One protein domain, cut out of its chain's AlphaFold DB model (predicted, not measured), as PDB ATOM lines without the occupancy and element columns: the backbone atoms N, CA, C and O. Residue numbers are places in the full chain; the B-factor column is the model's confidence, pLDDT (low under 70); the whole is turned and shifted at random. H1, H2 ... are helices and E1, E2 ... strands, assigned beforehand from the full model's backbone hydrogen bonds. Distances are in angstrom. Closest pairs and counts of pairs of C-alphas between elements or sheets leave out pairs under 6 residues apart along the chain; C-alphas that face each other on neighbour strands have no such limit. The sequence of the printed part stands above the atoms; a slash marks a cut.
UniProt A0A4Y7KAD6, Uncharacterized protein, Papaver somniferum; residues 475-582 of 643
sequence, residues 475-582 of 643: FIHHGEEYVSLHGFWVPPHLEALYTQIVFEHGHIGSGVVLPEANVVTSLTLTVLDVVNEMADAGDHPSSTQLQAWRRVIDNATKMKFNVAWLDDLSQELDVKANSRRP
ATOM      1  N   PHE A 475     182.315  -4.097 348.723       78.62
ATOM      2  CA  PHE A 475     182.695  -2.683 348.716       78.62
ATOM      3  C   PHE A 475     183.841  -2.478 347.728       78.62
ATOM      4  O   PHE A 475     184.792  -3.254 347.719       78.62
ATOM      5  N   ILE A 476     183.775  -1.441 346.890       76.94
ATOM      6  CA  ILE A 476     184.819  -1.181 345.890       76.94
ATOM      7  C   ILE A 476     185.805  -0.147 346.439       76.94
ATOM      8  O   ILE A 476     185.482   1.040 346.533       76.94
ATOM      9  N   HIS A 477     187.024  -0.586 346.753       74.88
ATOM     10  CA  HIS A 477     188.110   0.270 347.230       74.88
ATOM     11  C   HIS A 477     189.250   0.287 346.207       74.88
ATOM     12  O   HIS A 477     189.649  -0.750 345.692       74.88
ATOM     13  N   HIS A 478     189.728   1.478 345.836       76.50
ATOM     14  CA  HIS A 478     190.742   1.696 344.786       76.50
ATOM     15  C   HIS A 478     190.482   1.059 343.394       76.50
ATOM     16  O   HIS A 478     191.318   1.190 342.502       76.50
ATOM     17  N   GLY A 479     189.300   0.480 343.159       83.06
ATOM     18  CA  GLY A 479     188.931  -0.221 341.922       83.06
ATOM     19  C   GLY A 479     188.928  -1.749 342.046       83.06
ATOM     20  O   GLY A 479     188.535  -2.425 341.099       83.06
ATOM     21  N   GLU A 480     189.313  -2.280 343.204       84.62
ATOM     22  CA  GLU A 480     189.167  -3.685 343.576       84.62
ATOM     23  C   GLU A 480     187.882  -3.878 344.391       84.62
ATOM     24  O   GLU A 480     187.472  -2.997 345.149       84.62
ATOM     25  N   GLU A 481     187.233  -5.028 344.232       89.69
ATOM     26  CA  GLU A 481     186.071  -5.429 345.028       89.69
ATOM     27  C   GLU A 481     186.544  -6.137 346.305       89.69
ATOM     28  O   GLU A 481     187.358  -7.045 346.221       89.69
ATOM     29  N   TYR A 482     186.043  -5.739 347.474       88.62
ATOM     30  CA  TYR A 482     186.340  -6.337 348.780       88.62
ATOM     31  C   TYR A 482     185.085  -7.022 349.312       88.62
ATOM     32  O   TYR A 482     184.004  -6.441 349.242       88.62
ATOM     33  N   VAL A 483     185.220  -8.215 349.887       90.88
ATOM     34  CA  VAL A 483     184.135  -8.975 350.527       90.88
ATOM     35  C   VAL A 483     184.116  -8.671 352.027       90.88
ATOM     36  O   VAL A 483     185.170  -8.607 352.659       90.88
ATOM     37  N   SER A 484     182.930  -8.487 352.614       89.69
ATOM     38  CA  SER A 484     182.779  -8.327 354.071       89.69
ATOM     39  C   SER A 484     182.770  -9.691 354.779       89.69
ATOM     40  O   SER A 484     181.725 -10.340 354.873       89.69
ATOM     41  N   LEU A 485     183.907 -10.093 355.350       89.12
ATOM     42  CA  LEU A 485     184.075 -11.320 356.135       89.12
ATOM     43  C   LEU A 485     184.152 -10.979 357.624       89.12
ATOM     44  O   LEU A 485     185.003 -10.201 358.041       89.12
ATOM     45  N   HIS A 486     183.250 -11.534 358.438       85.88
ATOM     46  CA  HIS A 486     183.184 -11.296 359.894       85.88
ATOM     47  C   HIS A 486     183.117  -9.805 360.324       85.88
ATOM     48  O   HIS A 486     183.369  -9.475 361.479       85.88
ATOM     49  N   GLY A 487     182.716  -8.908 359.411       84.00
ATOM     50  CA  GLY A 487     182.671  -7.453 359.616       84.00
ATOM     51  C   GLY A 487     183.897  -6.688 359.097       84.00
ATOM     52  O   GLY A 487     183.973  -5.480 359.296       84.00
ATOM     53  N   PHE A 488     184.842  -7.366 358.437       83.38
ATOM     54  CA  PHE A 488     186.073  -6.791 357.889       83.38
ATOM     55  C   PHE A 488     186.117  -6.927 356.367       83.38
ATOM     56  O   PHE A 488     185.698  -7.936 355.803       83.38
ATOM     57  N   TRP A 489     186.642  -5.903 355.695       86.56
ATOM     58  CA  TRP A 489     186.769  -5.870 354.240       86.56
ATOM     59  C   TRP A 489     188.051  -6.568 353.792       86.56
ATOM     60  O   TRP A 489     189.150  -6.102 354.090       86.56
ATOM     61  N   VAL A 490     187.905  -7.669 353.054       89.00
ATOM     62  CA  VAL A 490     189.008  -8.532 352.616       89.00
ATOM     63  C   VAL A 490     188.961  -8.699 351.087       89.00
ATOM     64  O   VAL A 490     187.875  -8.911 350.542       89.00
ATOM     65  N   PRO A 491     190.093  -8.616 350.362       89.88
ATOM     66  CA  PRO A 491     190.141  -8.905 348.932       89.88
ATOM     67  C   PRO A 491     189.666 -10.338 348.631       89.88
ATOM     68  O   PRO A 491     189.974 -11.250 349.399       89.88
ATOM     69  N   PRO A 492     189.003 -10.617 347.494       91.44
ATOM     70  CA  PRO A 492     188.313 -11.892 347.282       91.44
ATOM     71  C   PRO A 492     189.305 -13.041 347.062       91.44
ATOM     72  O   PRO A 492     189.004 -14.204 347.299       91.44
ATOM     73  N   HIS A 493     190.536 -12.715 346.654       90.94
ATOM     74  CA  HIS A 493     191.634 -13.672 346.544       90.94
ATOM     75  C   HIS A 493     192.240 -14.065 347.908       90.94
ATOM     76  O   HIS A 493     192.926 -15.079 347.982       90.94
ATOM     77  N   LEU A 494     191.957 -13.308 348.977       91.31
ATOM     78  CA  LEU A 494     192.342 -13.614 350.360       91.31
ATOM     79  C   LEU A 494     191.170 -14.168 351.194       91.31
ATOM     80  O   LEU A 494     191.372 -14.517 352.354       91.31
ATOM     81  N   GLU A 495     189.961 -14.292 350.631       93.25
ATOM     82  CA  GLU A 495     188.754 -14.741 351.347       93.25
ATOM     83  C   GLU A 495     188.930 -16.114 352.012       93.25
ATOM     84  O   GLU A 495     188.620 -16.283 353.194       93.25
ATOM     85  N   ALA A 496     189.494 -17.081 351.282       94.50
ATOM     86  CA  ALA A 496     189.757 -18.421 351.806       94.50
ATOM     87  C   ALA A 496     190.809 -18.409 352.932       94.50
ATOM     88  O   ALA A 496     190.601 -19.041 353.967       94.50
ATOM     89  N   LEU A 497     191.896 -17.645 352.759       92.50
ATOM     90  CA  LEU A 497     192.963 -17.504 353.755       92.50
ATOM     91  C   LEU A 497     192.440 -16.837 355.034       92.50
ATOM     92  O   LEU A 497     192.677 -17.335 356.131       92.50
ATOM     93  N   TYR A 498     191.674 -15.752 354.905       93.06
ATOM     94  CA  TYR A 498     191.072 -15.065 356.047       93.06
ATOM     95  C   TYR A 498     190.101 -15.970 356.805       93.06
ATOM     96  O   TYR A 498     190.161 -16.052 358.028       93.06
ATOM     97  N   THR A 499     189.246 -16.695 356.080       94.31
ATOM     98  CA  THR A 499     188.293 -17.642 356.676       94.31
ATOM     99  C   THR A 499     189.015 -18.752 357.445       94.31
ATOM    100  O   THR A 499     188.595 -19.098 358.548       94.31
ATOM    101  N   GLN A 500     190.134 -19.267 356.916       94.06
ATOM    102  CA  GLN A 500     190.964 -20.249 357.615       94.06
ATOM    103  C   GLN A 500     191.598 -19.663 358.888       94.06
ATOM    104  O   GLN A 500     191.479 -20.266 359.950       94.06
ATOM    105  N   ILE A 501     192.197 -18.468 358.824       93.06
ATOM    106  CA  ILE A 501     192.797 -17.816 360.003       93.06
ATOM    107  C   ILE A 501     191.740 -17.549 361.085       93.06
ATOM    108  O   ILE A 501     191.976 -17.839 362.257       93.06
ATOM    109  N   VAL A 502     190.555 -17.052 360.711       93.00
ATOM    110  CA  VAL A 502     189.456 -16.809 361.663       93.00
ATOM    111  C   VAL A 502     188.984 -18.111 362.322       93.00
ATOM    112  O   VAL A 502     188.619 -18.091 363.497       93.00
ATOM    113  N   PHE A 503     189.027 -19.239 361.607       94.25
ATOM    114  CA  PHE A 503     188.677 -20.558 362.140       94.25
ATOM    115  C   PHE A 503     189.760 -21.150 363.063       94.25
ATOM    116  O   PHE A 503     189.430 -21.688 364.118       94.25
ATOM    117  N   GLU A 504     191.042 -21.046 362.698       94.06
ATOM    118  CA  GLU A 504     192.155 -21.685 363.423       94.06
ATOM    119  C   GLU A 504     192.724 -20.835 364.571       94.06
ATOM    120  O   GLU A 504     193.225 -21.375 365.562       94.06
ATOM    121  N   HIS A 505     192.673 -19.507 364.451       92.12
ATOM    122  CA  HIS A 505     193.339 -18.560 365.358       92.12
ATOM    123  C   HIS A 505     192.404 -17.473 365.906       92.12
ATOM    124  O   HIS A 505     192.794 -16.682 366.771       92.12
ATOM    125  N   GLY A 506     191.153 -17.443 365.442       91.31
ATOM    126  CA  GLY A 506     190.193 -16.403 365.779       91.31
ATOM    127  C   GLY A 506     190.395 -15.123 364.966       91.31
ATOM    128  O   GLY A 506     191.275 -14.996 364.118       91.31
ATOM    129  N   HIS A 507     189.532 -14.145 365.219       89.81
ATOM    130  CA  HIS A 507     189.467 -12.929 364.419       89.81
ATOM    131  C   HIS A 507     190.732 -12.059 364.555       89.81
ATOM    132  O   HIS A 507     191.105 -11.725 365.675       89.81
ATOM    133  N   ILE A 508     191.364 -11.660 363.439       87.75
ATOM    134  CA  ILE A 508     192.637 -10.898 363.423       87.75
ATOM    135  C   ILE A 508     192.479  -9.480 364.000       87.75
ATOM    136  O   ILE A 508     193.334  -9.002 364.749       87.75
ATOM    137  N   GLY A 509     191.399  -8.791 363.617       81.31
ATOM    138  CA  GLY A 509     191.163  -7.380 363.938       81.31
ATOM    139  C   GLY A 509     191.146  -7.086 365.442       81.31
ATOM    140  O   GLY A 509     190.557  -7.837 366.216       81.31
ATOM    141  N   SER A 510     191.788  -5.981 365.836       77.31
ATOM    142  CA  SER A 510     191.910  -5.545 367.233       77.31
ATOM    143  C   SER A 510     190.557  -5.369 367.924       77.31
ATOM    144  O   SER A 510     189.668  -4.703 367.400       77.31
ATOM    145  N   GLY A 511     190.430  -5.884 369.151       75.25
ATOM    146  CA  GLY A 511     189.265  -5.652 370.016       75.25
ATOM    147  C   GLY A 511     189.176  -4.228 370.588       75.25
ATOM    148  O   GLY A 511     188.290  -3.945 371.391       75.25
ATOM    149  N   VAL A 512     190.099  -3.333 370.220       78.62
ATOM    150  CA  VAL A 512     190.065  -1.912 370.586       78.62
ATOM    151  C   VAL A 512     189.482  -1.095 369.438       78.62
ATOM    152  O   VAL A 512     189.912  -1.220 368.294       78.62
ATOM    153  N   VAL A 513     188.550  -0.197 369.765       71.81
ATOM    154  CA  VAL A 513     188.027   0.805 368.829       71.81
ATOM    155  C   VAL A 513     189.158   1.760 368.437       71.81
ATOM    156  O   VAL A 513     189.524   2.659 369.194       71.81
ATOM    157  N   LEU A 514     189.738   1.535 367.259       75.19
ATOM    158  CA  LEU A 514     190.735   2.412 366.652       75.19
ATOM    159  C   LEU A 514     190.024   3.562 365.909       75.19
ATOM    160  O   LEU A 514     188.994   3.324 365.278       75.19
ATOM    161  N   PRO A 515     190.541   4.806 365.967       71.69
ATOM    162  CA  PRO A 515     189.814   5.994 365.505       71.69
ATOM    163  C   PRO A 515     189.685   6.102 363.978       71.69
ATOM    164  O   PRO A 515     188.838   6.844 363.491       71.69
ATOM    165  N   GLU A 516     190.504   5.373 363.217       82.62
ATOM    166  CA  GLU A 516     190.522   5.417 361.754       82.62
ATOM    167  C   GLU A 516     190.396   4.011 361.161       82.62
ATOM    168  O   GLU A 516     191.353   3.235 361.162       82.62
ATOM    169  N   ALA A 517     189.232   3.698 360.582       76.06
ATOM    170  CA  ALA A 517     188.985   2.414 359.916       76.06
ATOM    171  C   ALA A 517     190.020   2.103 358.814       76.06
ATOM    172  O   ALA A 517     190.411   0.952 358.642       76.06
ATOM    173  N   ASN A 518     190.531   3.130 358.123       82.00
ATOM    174  CA  ASN A 518     191.566   2.992 357.094       82.00
ATOM    175  C   ASN A 518     192.864   2.370 357.641       82.00
ATOM    176  O   ASN A 518     193.467   1.533 356.970       82.00
ATOM    177  N   VAL A 519     193.275   2.740 358.861       83.88
ATOM    178  CA  VAL A 519     194.459   2.171 359.527       83.88
ATOM    179  C   VAL A 519     194.210   0.705 359.878       83.88
ATOM    180  O   VAL A 519     195.084  -0.133 359.663       83.88
ATOM    181  N   VAL A 520     193.000   0.377 360.349       84.25
ATOM    182  CA  VAL A 520     192.612  -1.005 360.670       84.25
ATOM    183  C   VAL A 520     192.653  -1.888 359.423       84.25
ATOM    184  O   VAL A 520     193.294  -2.939 359.442       84.25
ATOM    185  N   THR A 521     192.026  -1.454 358.326       84.44
ATOM    186  CA  THR A 521     192.021  -2.188 357.053       84.44
ATOM    187  C   THR A 521     193.436  -2.328 356.500       84.44
ATOM    188  O   THR A 521     193.871  -3.445 356.240       84.44
ATOM    189  N   SER A 522     194.200  -1.234 356.392       88.81
ATOM    190  CA  SER A 522     195.565  -1.261 355.846       88.81
ATOM    191  C   SER A 522     196.499  -2.185 356.635       88.81
ATOM    192  O   SER A 522     197.254  -2.947 356.028       88.81
ATOM    193  N   LEU A 523     196.419  -2.190 357.970       90.56
ATOM    194  CA  LEU A 523     197.222  -3.093 358.794       90.56
ATOM    195  C   LEU A 523     196.726  -4.546 358.720       90.56
ATOM    196  O   LEU A 523     197.553  -5.451 358.696       90.56
ATOM    197  N   THR A 524     195.414  -4.784 358.601       89.62
ATOM    198  CA  THR A 524     194.863  -6.137 358.377       89.62
ATOM    199  C   THR A 524     195.363  -6.724 357.054       89.62
ATOM    200  O   THR A 524     195.798  -7.871 357.032       89.62
ATOM    201  N   LEU A 525     195.366  -5.933 355.973       90.94
ATOM    202  CA  LEU A 525     195.926  -6.331 354.677       90.94
ATOM    203  C   LEU A 525     197.425  -6.624 354.786       90.94
ATOM    204  O   LEU A 525     197.853  -7.716 354.437       90.94
ATOM    205  N   THR A 526     198.198  -5.710 355.384       94.62
ATOM    206  CA  THR A 526     199.651  -5.889 355.573       94.62
ATOM    207  C   THR A 526     199.975  -7.144 356.396       94.62
ATOM    208  O   THR A 526     200.964  -7.821 356.130       94.62
ATOM    209  N   VAL A 527     199.147  -7.482 357.393       95.19
ATOM    210  CA  VAL A 527     199.270  -8.742 358.141       95.19
ATOM    211  C   VAL A 527     198.985  -9.937 357.231       95.19
ATOM    212  O   VAL A 527     199.783 -10.866 357.229       95.19
ATOM    213  N   LEU A 528     197.908  -9.923 356.437       93.88
ATOM    214  CA  LEU A 528     197.556 -11.026 355.530       93.88
ATOM    215  C   LEU A 528     198.597 -11.264 354.431       93.88
ATOM    216  O   LEU A 528     198.916 -12.420 354.156       93.88
ATOM    217  N   ASP A 529     199.167 -10.197 353.869       94.69
ATOM    218  CA  ASP A 529     200.292 -10.277 352.933       94.69
ATOM    219  C   ASP A 529     201.479 -11.006 353.585       94.69
ATOM    220  O   ASP A 529     202.063 -11.911 352.988       94.69
ATOM    221  N   VAL A 530     201.784 -10.689 354.852       96.31
ATOM    222  CA  VAL A 530     202.820 -11.379 355.636       96.31
ATOM    223  C   VAL A 530     202.459 -12.840 355.927       96.31
ATOM    224  O   VAL A 530     203.342 -13.687 355.809       96.31
ATOM    225  N   VAL A 531     201.197 -13.182 356.231       95.12
ATOM    226  CA  VAL A 531     200.786 -14.597 356.377       95.12
ATOM    227  C   VAL A 531     201.038 -15.364 355.077       95.12
ATOM    228  O   VAL A 531     201.604 -16.458 355.106       95.12
ATOM    229  N   ASN A 532     200.660 -14.784 353.934       93.94
ATOM    230  CA  ASN A 532     200.855 -15.416 352.635       93.94
ATOM    231  C   ASN A 532     202.351 -15.545 352.286       93.94
ATOM    232  O   ASN A 532     202.788 -16.621 351.890       93.94
ATOM    233  N   GLU A 533     203.164 -14.500 352.492       95.69
ATOM    234  CA  GLU A 533     204.621 -14.577 352.300       95.69
ATOM    235  C   GLU A 533     205.289 -15.624 353.212       95.69
ATOM    236  O   GLU A 533     206.215 -16.313 352.774       95.69
ATOM    237  N   MET A 534     204.834 -15.764 354.462       94.88
ATOM    238  CA  MET A 534     205.338 -16.771 355.404       94.88
ATOM    239  C   MET A 534     204.992 -18.197 354.955       94.88
ATOM    240  O   MET A 534     205.825 -19.094 355.105       94.88
ATOM    241  N   ALA A 535     203.814 -18.407 354.358       92.25
ATOM    242  CA  ALA A 535     203.432 -19.685 353.759       92.25
ATOM    243  C   ALA A 535     204.239 -19.994 352.478       92.25
ATOM    244  O   ALA A 535     204.803 -21.084 352.354       92.25
ATOM    245  N   ASP A 536     204.357 -19.029 351.559       93.25
ATOM    246  CA  ASP A 536     205.056 -19.192 350.272       93.25
ATOM    247  C   ASP A 536     206.582 -19.369 350.418       93.25
ATOM    248  O   ASP A 536     207.223 -20.010 349.580       93.25
ATOM    249  N   ALA A 537     207.196 -18.832 351.479       92.62
ATOM    250  CA  ALA A 537     208.635 -18.966 351.729       92.62
ATOM    251  C   ALA A 537     209.072 -20.370 352.197       92.62
ATOM    252  O   ALA A 537     210.260 -20.712 352.097       92.62
ATOM    253  N   GLY A 538     208.142 -21.172 352.725       89.31
ATOM    254  CA  GLY A 538     208.424 -22.481 353.315       89.31
ATOM    255  C   GLY A 538     209.506 -22.437 354.404       89.31
ATOM    256  O   GLY A 538     209.674 -21.455 355.121       89.31
ATOM    257  N   ASP A 539     210.300 -23.505 354.518       88.19
ATOM    258  CA  ASP A 539     211.297 -23.655 355.593       88.19
ATOM    259  C   ASP A 539     212.526 -22.716 355.486       88.19
ATOM    260  O   ASP A 539     213.460 -22.846 356.287       88.19
ATOM    261  N   HIS A 540     212.630 -21.856 354.460       88.00
ATOM    262  CA  HIS A 540     213.872 -21.134 354.117       88.00
ATOM    263  C   HIS A 540     213.707 -19.614 353.882       88.00
ATOM    264  O   HIS A 540     214.245 -19.097 352.895       88.00
ATOM    265  N   PRO A 541     213.035 -18.863 354.774       94.31
ATOM    266  CA  PRO A 541     212.953 -17.412 354.651       94.31
ATOM    267  C   PRO A 541     214.330 -16.750 354.782       94.31
ATOM    268  O   PRO A 541     215.200 -17.191 355.540       94.31
ATOM    269  N   SER A 542     214.537 -15.651 354.055       92.12
ATOM    270  CA  SER A 542     215.750 -14.845 354.203       92.12
ATOM    271  C   SER A 542     215.752 -14.062 355.521       92.12
ATOM    272  O   SER A 542     214.705 -13.703 356.062       92.12
ATOM    273  N   SER A 543     216.945 -13.704 356.014       91.94
ATOM    274  CA  SER A 543     217.073 -12.852 357.209       91.94
ATOM    275  C   SER A 543     216.400 -11.483 357.045       91.94
ATOM    276  O   SER A 543     216.039 -10.868 358.046       91.94
ATOM    277  N   THR A 544     216.239 -11.000 355.809       94.94
ATOM    278  CA  THR A 544     215.549  -9.741 355.501       94.94
ATOM    279  C   THR A 544     214.033  -9.902 355.606       94.94
ATOM    280  O   THR A 544     213.382  -9.039 356.186       94.94
ATOM    281  N   GLN A 545     213.478 -11.021 355.122       95.88
ATOM    282  CA  GLN A 545     212.055 -11.352 355.274       95.88
ATOM    283  C   GLN A 545     211.679 -11.532 356.746       95.88
ATOM    284  O   GLN A 545     210.775 -10.854 357.217       95.88
ATOM    285  N   LEU A 546     212.440 -12.328 357.511       95.38
ATOM    286  CA  LEU A 546     212.205 -12.504 358.955       95.38
ATOM    287  C   LEU A 546     212.176 -11.160 359.712       95.38
ATOM    288  O   LEU A 546     211.332 -10.957 360.582       95.38
ATOM    289  N   GLN A 547     213.054 -10.213 359.356       95.75
ATOM    290  CA  GLN A 547     213.040  -8.861 359.929       95.75
ATOM    291  C   GLN A 547     211.872  -7.994 359.436       95.75
ATOM    292  O   GLN A 547     211.373  -7.178 360.207       95.75
ATOM    293  N   ALA A 548     211.443  -8.129 358.180       97.12
ATOM    294  CA  ALA A 548     210.294  -7.400 357.645       97.12
ATOM    295  C   ALA A 548     208.988  -7.865 358.308       97.12
ATOM    296  O   ALA A 548     208.244  -7.041 358.838       97.12
ATOM    297  N   TRP A 549     208.767  -9.179 358.368       97.56
ATOM    298  CA  TRP A 549     207.595  -9.794 358.991       97.56
ATOM    299  C   TRP A 549     207.505  -9.467 360.481       97.56
ATOM    300  O   TRP A 549     206.469  -8.986 360.930       97.56
ATOM    301  N   ARG A 550     208.607  -9.611 361.240       97.31
ATOM    302  CA  ARG A 550     208.617  -9.266 362.671       97.31
ATOM    303  C   ARG A 550     208.250  -7.799 362.921       97.31
ATOM    304  O   ARG A 550     207.494  -7.541 363.843       97.31
ATOM    305  N   ARG A 551     208.647  -6.848 362.061       97.25
ATOM    306  CA  ARG A 551     208.203  -5.438 362.175       97.25
ATOM    307  C   ARG A 551     206.694  -5.260 361.966       97.25
ATOM    308  O   ARG A 551     206.103  -4.389 362.601       97.25
ATOM    309  N   VAL A 552     206.074  -6.036 361.074       96.88
ATOM    310  CA  VAL A 552     204.615  -6.005 360.854       96.88
ATOM    311  C   VAL A 552     203.888  -6.607 362.056       96.88
ATOM    312  O   VAL A 552     202.977  -5.971 362.585       96.88
ATOM    313  N   ILE A 553     204.346  -7.767 362.539       96.44
ATOM    314  CA  ILE A 553     203.803  -8.449 363.723       96.44
ATOM    315  C   ILE A 553     203.939  -7.550 364.962       96.44
ATOM    316  O   ILE A 553     202.935  -7.242 365.595       96.44
ATOM    317  N   ASP A 554     205.128  -6.993 365.228       96.50
ATOM    318  CA  ASP A 554     205.384  -6.019 366.300       96.50
ATOM    319  C   ASP A 554     204.383  -4.851 366.276       96.50
ATOM    320  O   ASP A 554     203.942  -4.370 367.321       96.50
ATOM    321  N   ASN A 555     204.048  -4.337 365.089       94.81
ATOM    322  CA  ASN A 555     203.149  -3.195 364.935       94.81
ATOM    323  C   ASN A 555     201.673  -3.583 365.111       94.81
ATOM    324  O   ASN A 555     200.934  -2.857 365.777       94.81
ATOM    325  N   ALA A 556     201.259  -4.744 364.602       94.06
ATOM    326  CA  ALA A 556     199.934  -5.311 364.843       94.06
ATOM    327  C   ALA A 556     199.716  -5.633 366.336       94.06
ATOM    328  O   ALA A 556     198.703  -5.224 366.912       94.06
ATOM    329  N   THR A 557     200.706  -6.234 367.003       94.81
ATOM    330  CA  THR A 557     200.708  -6.500 368.451       94.81
ATOM    331  C   THR A 557     200.617  -5.206 369.268       94.81
ATOM    332  O   THR A 557     199.800  -5.118 370.187       94.81
ATOM    333  N   LYS A 558     201.353  -4.139 368.906       93.25
ATOM    334  CA  LYS A 558     201.219  -2.807 369.545       93.25
ATOM    335  C   LYS A 558     199.814  -2.209 369.387       93.25
ATOM    336  O   LYS A 558     199.328  -1.563 370.312       93.25
ATOM    337  N   MET A 559     199.147  -2.448 368.255       90.94
ATOM    338  CA  MET A 559     197.748  -2.055 368.029       90.94
ATOM    339  C   MET A 559     196.717  -3.060 368.586       90.94
ATOM    340  O   MET A 559     195.515  -2.894 368.363       90.94
ATOM    341  N   LYS A 560     197.157  -4.069 369.355       91.94
ATOM    342  CA  LYS A 560     196.328  -5.099 370.016       91.94
ATOM    343  C   LYS A 560     195.508  -5.975 369.056       91.94
ATOM    344  O   LYS A 560     194.434  -6.454 369.416       91.94
ATOM    345  N   PHE A 561     196.015  -6.193 367.846       91.69
ATOM    346  CA  PHE A 561     195.490  -7.218 366.944       91.69
ATOM    347  C   PHE A 561     195.762  -8.620 367.507       91.69
ATOM    348  O   PHE A 561     196.735  -8.838 368.233       91.69
ATOM    349  N   ASN A 562     194.918  -9.586 367.151       93.12
ATOM    350  CA  ASN A 562     195.067 -10.982 367.553       93.12
ATOM    351  C   ASN A 562     196.062 -11.705 366.624       93.12
ATOM    352  O   ASN A 562     195.685 -12.454 365.723       93.12
ATOM    353  N   VAL A 563     197.349 -11.414 366.820       95.94
ATOM    354  CA  VAL A 563     198.462 -11.905 365.985       95.94
ATOM    355  C   VAL A 563     199.522 -12.686 366.771       95.94
ATOM    356  O   VAL A 563     200.565 -13.005 366.219       95.94
ATOM    357  N   ALA A 564     199.269 -13.048 368.033       95.12
ATOM    358  CA  ALA A 564     200.242 -13.780 368.861       95.12
ATOM    359  C   ALA A 564     200.672 -15.134 368.251       95.12
ATOM    360  O   ALA A 564     201.811 -15.560 368.405       95.12
ATOM    361  N   TRP A 565     199.790 -15.775 367.481       95.69
ATOM    362  CA  TRP A 565     200.089 -16.991 366.716       95.69
ATOM    363  C   TRP A 565     201.122 -16.766 365.588       95.69
ATOM    364  O   TRP A 565     201.802 -17.708 365.180       95.69
ATOM    365  N   LEU A 566     201.290 -15.527 365.105       95.81
ATOM    366  CA  LEU A 566     202.357 -15.168 364.166       95.81
ATOM    367  C   LEU A 566     203.712 -14.991 364.853       95.81
ATOM    368  O   LEU A 566     204.727 -15.206 364.194       95.81
ATOM    369  N   ASP A 567     203.762 -14.664 366.148       95.00
ATOM    370  CA  ASP A 567     205.016 -14.709 366.907       95.00
ATOM    371  C   ASP A 567     205.507 -16.160 367.054       95.00
ATOM    372  O   ASP A 567     206.680 -16.429 366.785       95.00
ATOM    373  N   ASP A 568     204.604 -17.103 367.360       94.75
ATOM    374  CA  ASP A 568     204.898 -18.545 367.389       94.75
ATOM    375  C   ASP A 568     205.381 -19.055 366.014       94.75
ATOM    376  O   ASP A 568     206.438 -19.685 365.912       94.75
ATOM    377  N   LEU A 569     204.659 -18.732 364.930       94.06
ATOM    378  CA  LEU A 569     205.030 -19.125 363.562       94.06
ATOM    379  C   LEU A 569     206.354 -18.479 363.111       94.06
ATOM    380  O   LEU A 569     207.197 -19.133 362.492       94.06
ATOM    381  N   SER A 570     206.575 -17.205 363.451       94.56
ATOM    382  CA  SER A 570     207.837 -16.500 363.198       94.56
ATOM    383  C   SER A 570     208.996 -17.160 363.949       94.56
ATOM    384  O   SER A 570     210.071 -17.340 363.378       94.56
ATOM    385  N   GLN A 571     208.779 -17.585 365.199       94.62
ATOM    386  CA  GLN A 571     209.770 -18.312 365.985       94.62
ATOM    387  C   GLN A 571     210.060 -19.708 365.411       94.62
ATOM    388  O   GLN A 571     211.230 -20.094 365.365       94.62
ATOM    389  N   GLU A 572     209.060 -20.450 364.920       94.38
ATOM    390  CA  GLU A 572     209.296 -21.734 364.240       94.38
ATOM    391  C   GLU A 572     210.161 -21.549 362.984       94.38
ATOM    392  O   GLU A 572     211.152 -22.260 362.797       94.38
ATOM    393  N   LEU A 573     209.838 -20.555 362.150       93.50
ATOM    394  CA  LEU A 573     210.594 -20.242 360.936       93.50
ATOM    395  C   LEU A 573     212.027 -19.764 361.234       93.50
ATOM    396  O   LEU A 573     212.961 -20.170 360.541       93.50
ATOM    397  N   ASP A 574     212.233 -18.969 362.288       93.31
ATOM    398  CA  ASP A 574     213.563 -18.542 362.745       93.31
ATOM    399  C   ASP A 574     214.373 -19.748 363.273       93.31
ATOM    400  O   ASP A 574     215.541 -19.931 362.916       93.31
ATOM    401  N   VAL A 575     213.753 -20.664 364.029       93.69
ATOM    402  CA  VAL A 575     214.380 -21.931 364.463       93.69
ATOM    403  C   VAL A 575     214.738 -22.820 363.266       93.69
ATOM    404  O   VAL A 575     215.864 -23.322 363.197       93.69
ATOM    405  N   LYS A 576     213.841 -22.979 362.286       91.31
ATOM    406  CA  LYS A 576     214.092 -23.729 361.042       91.31
ATOM    407  C   LYS A 576     215.255 -23.135 360.250       91.31
ATOM    408  O   LYS A 576     216.202 -23.864 359.932       91.31
ATOM    409  N   ALA A 577     215.252 -21.824 360.010       89.75
ATOM    410  CA  ALA A 577     216.327 -21.125 359.309       89.75
ATOM    411  C   ALA A 577     217.679 -21.273 360.036       89.75
ATOM    412  O   ALA A 577     218.698 -21.607 359.417       89.75
ATOM    413  N   ASN A 578     217.697 -21.114 361.364       89.94
ATOM    414  CA  ASN A 578     218.906 -21.290 362.167       89.94
ATOM    415  C   ASN A 578     219.376 -22.751 362.250       89.94
ATOM    416  O   ASN A 578     220.584 -22.975 362.295       89.94
ATOM    417  N   SER A 579     218.488 -23.749 362.180       91.12
ATOM    418  CA  SER A 579     218.869 -25.175 362.211       91.12
ATOM    419  C   SER A 579     219.775 -25.594 361.039       91.12
ATOM    420  O   SER A 579     220.608 -26.496 361.178       91.12
ATOM    421  N   ARG A 580     219.681 -24.894 359.897       84.56
ATOM    422  CA  ARG A 580     220.574 -25.066 358.737       84.56
ATOM    423  C   ARG A 580     221.900 -24.319 358.852       84.56
ATOM    424  O   ARG A 580     222.877 -24.743 358.234       84.56
ATOM    425  N   ARG A 581     221.978 -23.242 359.641       87.75
ATOM    426  CA  ARG A 581     223.199 -22.439 359.834       87.75
ATOM    427  C   ARG A 581     224.431 -23.264 360.275       87.75
ATOM    428  O   ARG A 581     225.487 -23.025 359.693       87.75
ATOM    429  N   PRO A 582     224.352 -24.263 361.184       92.31
ATOM    430  CA  PRO A 582     225.489 -25.142 361.492       92.31
ATOM    431  C   PRO A 582     225.766 -26.222 360.428       92.31
ATOM    432  O   PRO A 582     226.866 -26.764 360.391       92.31
TER     433      PRO A 582
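This is residues 475 to 582 of the 643 residues of an uncharacterized protein of Papaver somniferum (UniProt A0A4Y7KAD6). An elongated model in which three helices, H2, H3 and H4, make an up-and-down bundle, while a small three-stranded sheet with H1 over one face lies at the other end of the long axis. H2 joins the two parts: its residues 517 to 528 graze the sheet and its residues 523 to 530 touch H3. The printed part has 108 residues, with E1, E2, E3, H1, H2, H3 and H4 in that order; the sheet is antiparallel, in the order E1, E2, E3, and the class is mostly helix. The whole is compact, with a radius of gyration of the C-alphas of 14.6 A, and spans 50 by 26 by 25 A.

E1, residues 475 to 477, and E2, residues 480 to 485, form an antiparallel hairpin, with N 475 and O 482 within hydrogen-bond range at 2.9 A. E2 and E3, residues 488 to 490, form the next hairpin, with N 483 and O 490 at 2.8 A. The three strands are a meander, each the antiparallel neighbour of the one before. The pairing is staggered: E2 pairs with E1 over residues 480 to 482 and with E3 over 483 to 485. H1, residues 495 to 504, is on one face of this sheet, giving two layers, one of strands and one of helix, at a height over the sheet of 10.7 A. It runs along the strands, at 24 degrees to E2 on the local plane. H2, residues 517 to 536, only grazes the sheet; the closest C-alphas of E3 and H2 are those of Trp 489 and Thr 521, 7.0 A apart. H1 and H2 are close but not clearly touching and about perpendicular, at 85 degrees; their closest C-alphas, of Tyr 498 and Leu 528, are 7.7 A apart. H3, residues 543 to 558, touches H2 with its residues 549 to 556 alone, closest at the C-alphas of Val 530 and Trp 549, 6.0 A. This helical hairpin runs opposite ways at a shallow tilt of 34.5 degrees, only just short of steep. H4, residues 564 to 580, touches H3 in a second helical hairpin, opposite ways at a shallow tilt of 17 degrees, closest at the C-alphas of Ile 553 and Leu 566, 6.9 A. Every O i to N i+4 pair is within hydrogen-bond range in H1, H2 and H3, and 12 of 13 in H4.

E1 begins at C-alpha 475 (182.695, -2.683, 348.716). From first to last C-alpha E1 and E3 each measure 6.3 A, E2 15.6 A, H1 14.3 A, H2 28.6 A, H3 22.5 A and H4 25.4 A. H2 begins at C-alpha 517 (188.985, 2.414, 359.916), and H4 ends at C-alpha 580 (220.574, -25.066, 358.737).

The C-alphas farthest apart, those of Phe 475 and Pro 582, are 50.0 A apart. The printed part has no cut. The link from H1 to H2, residues 505 to 516, is long. The mean pLDDT of the printed part is 90.1, and no printed residue is under 70.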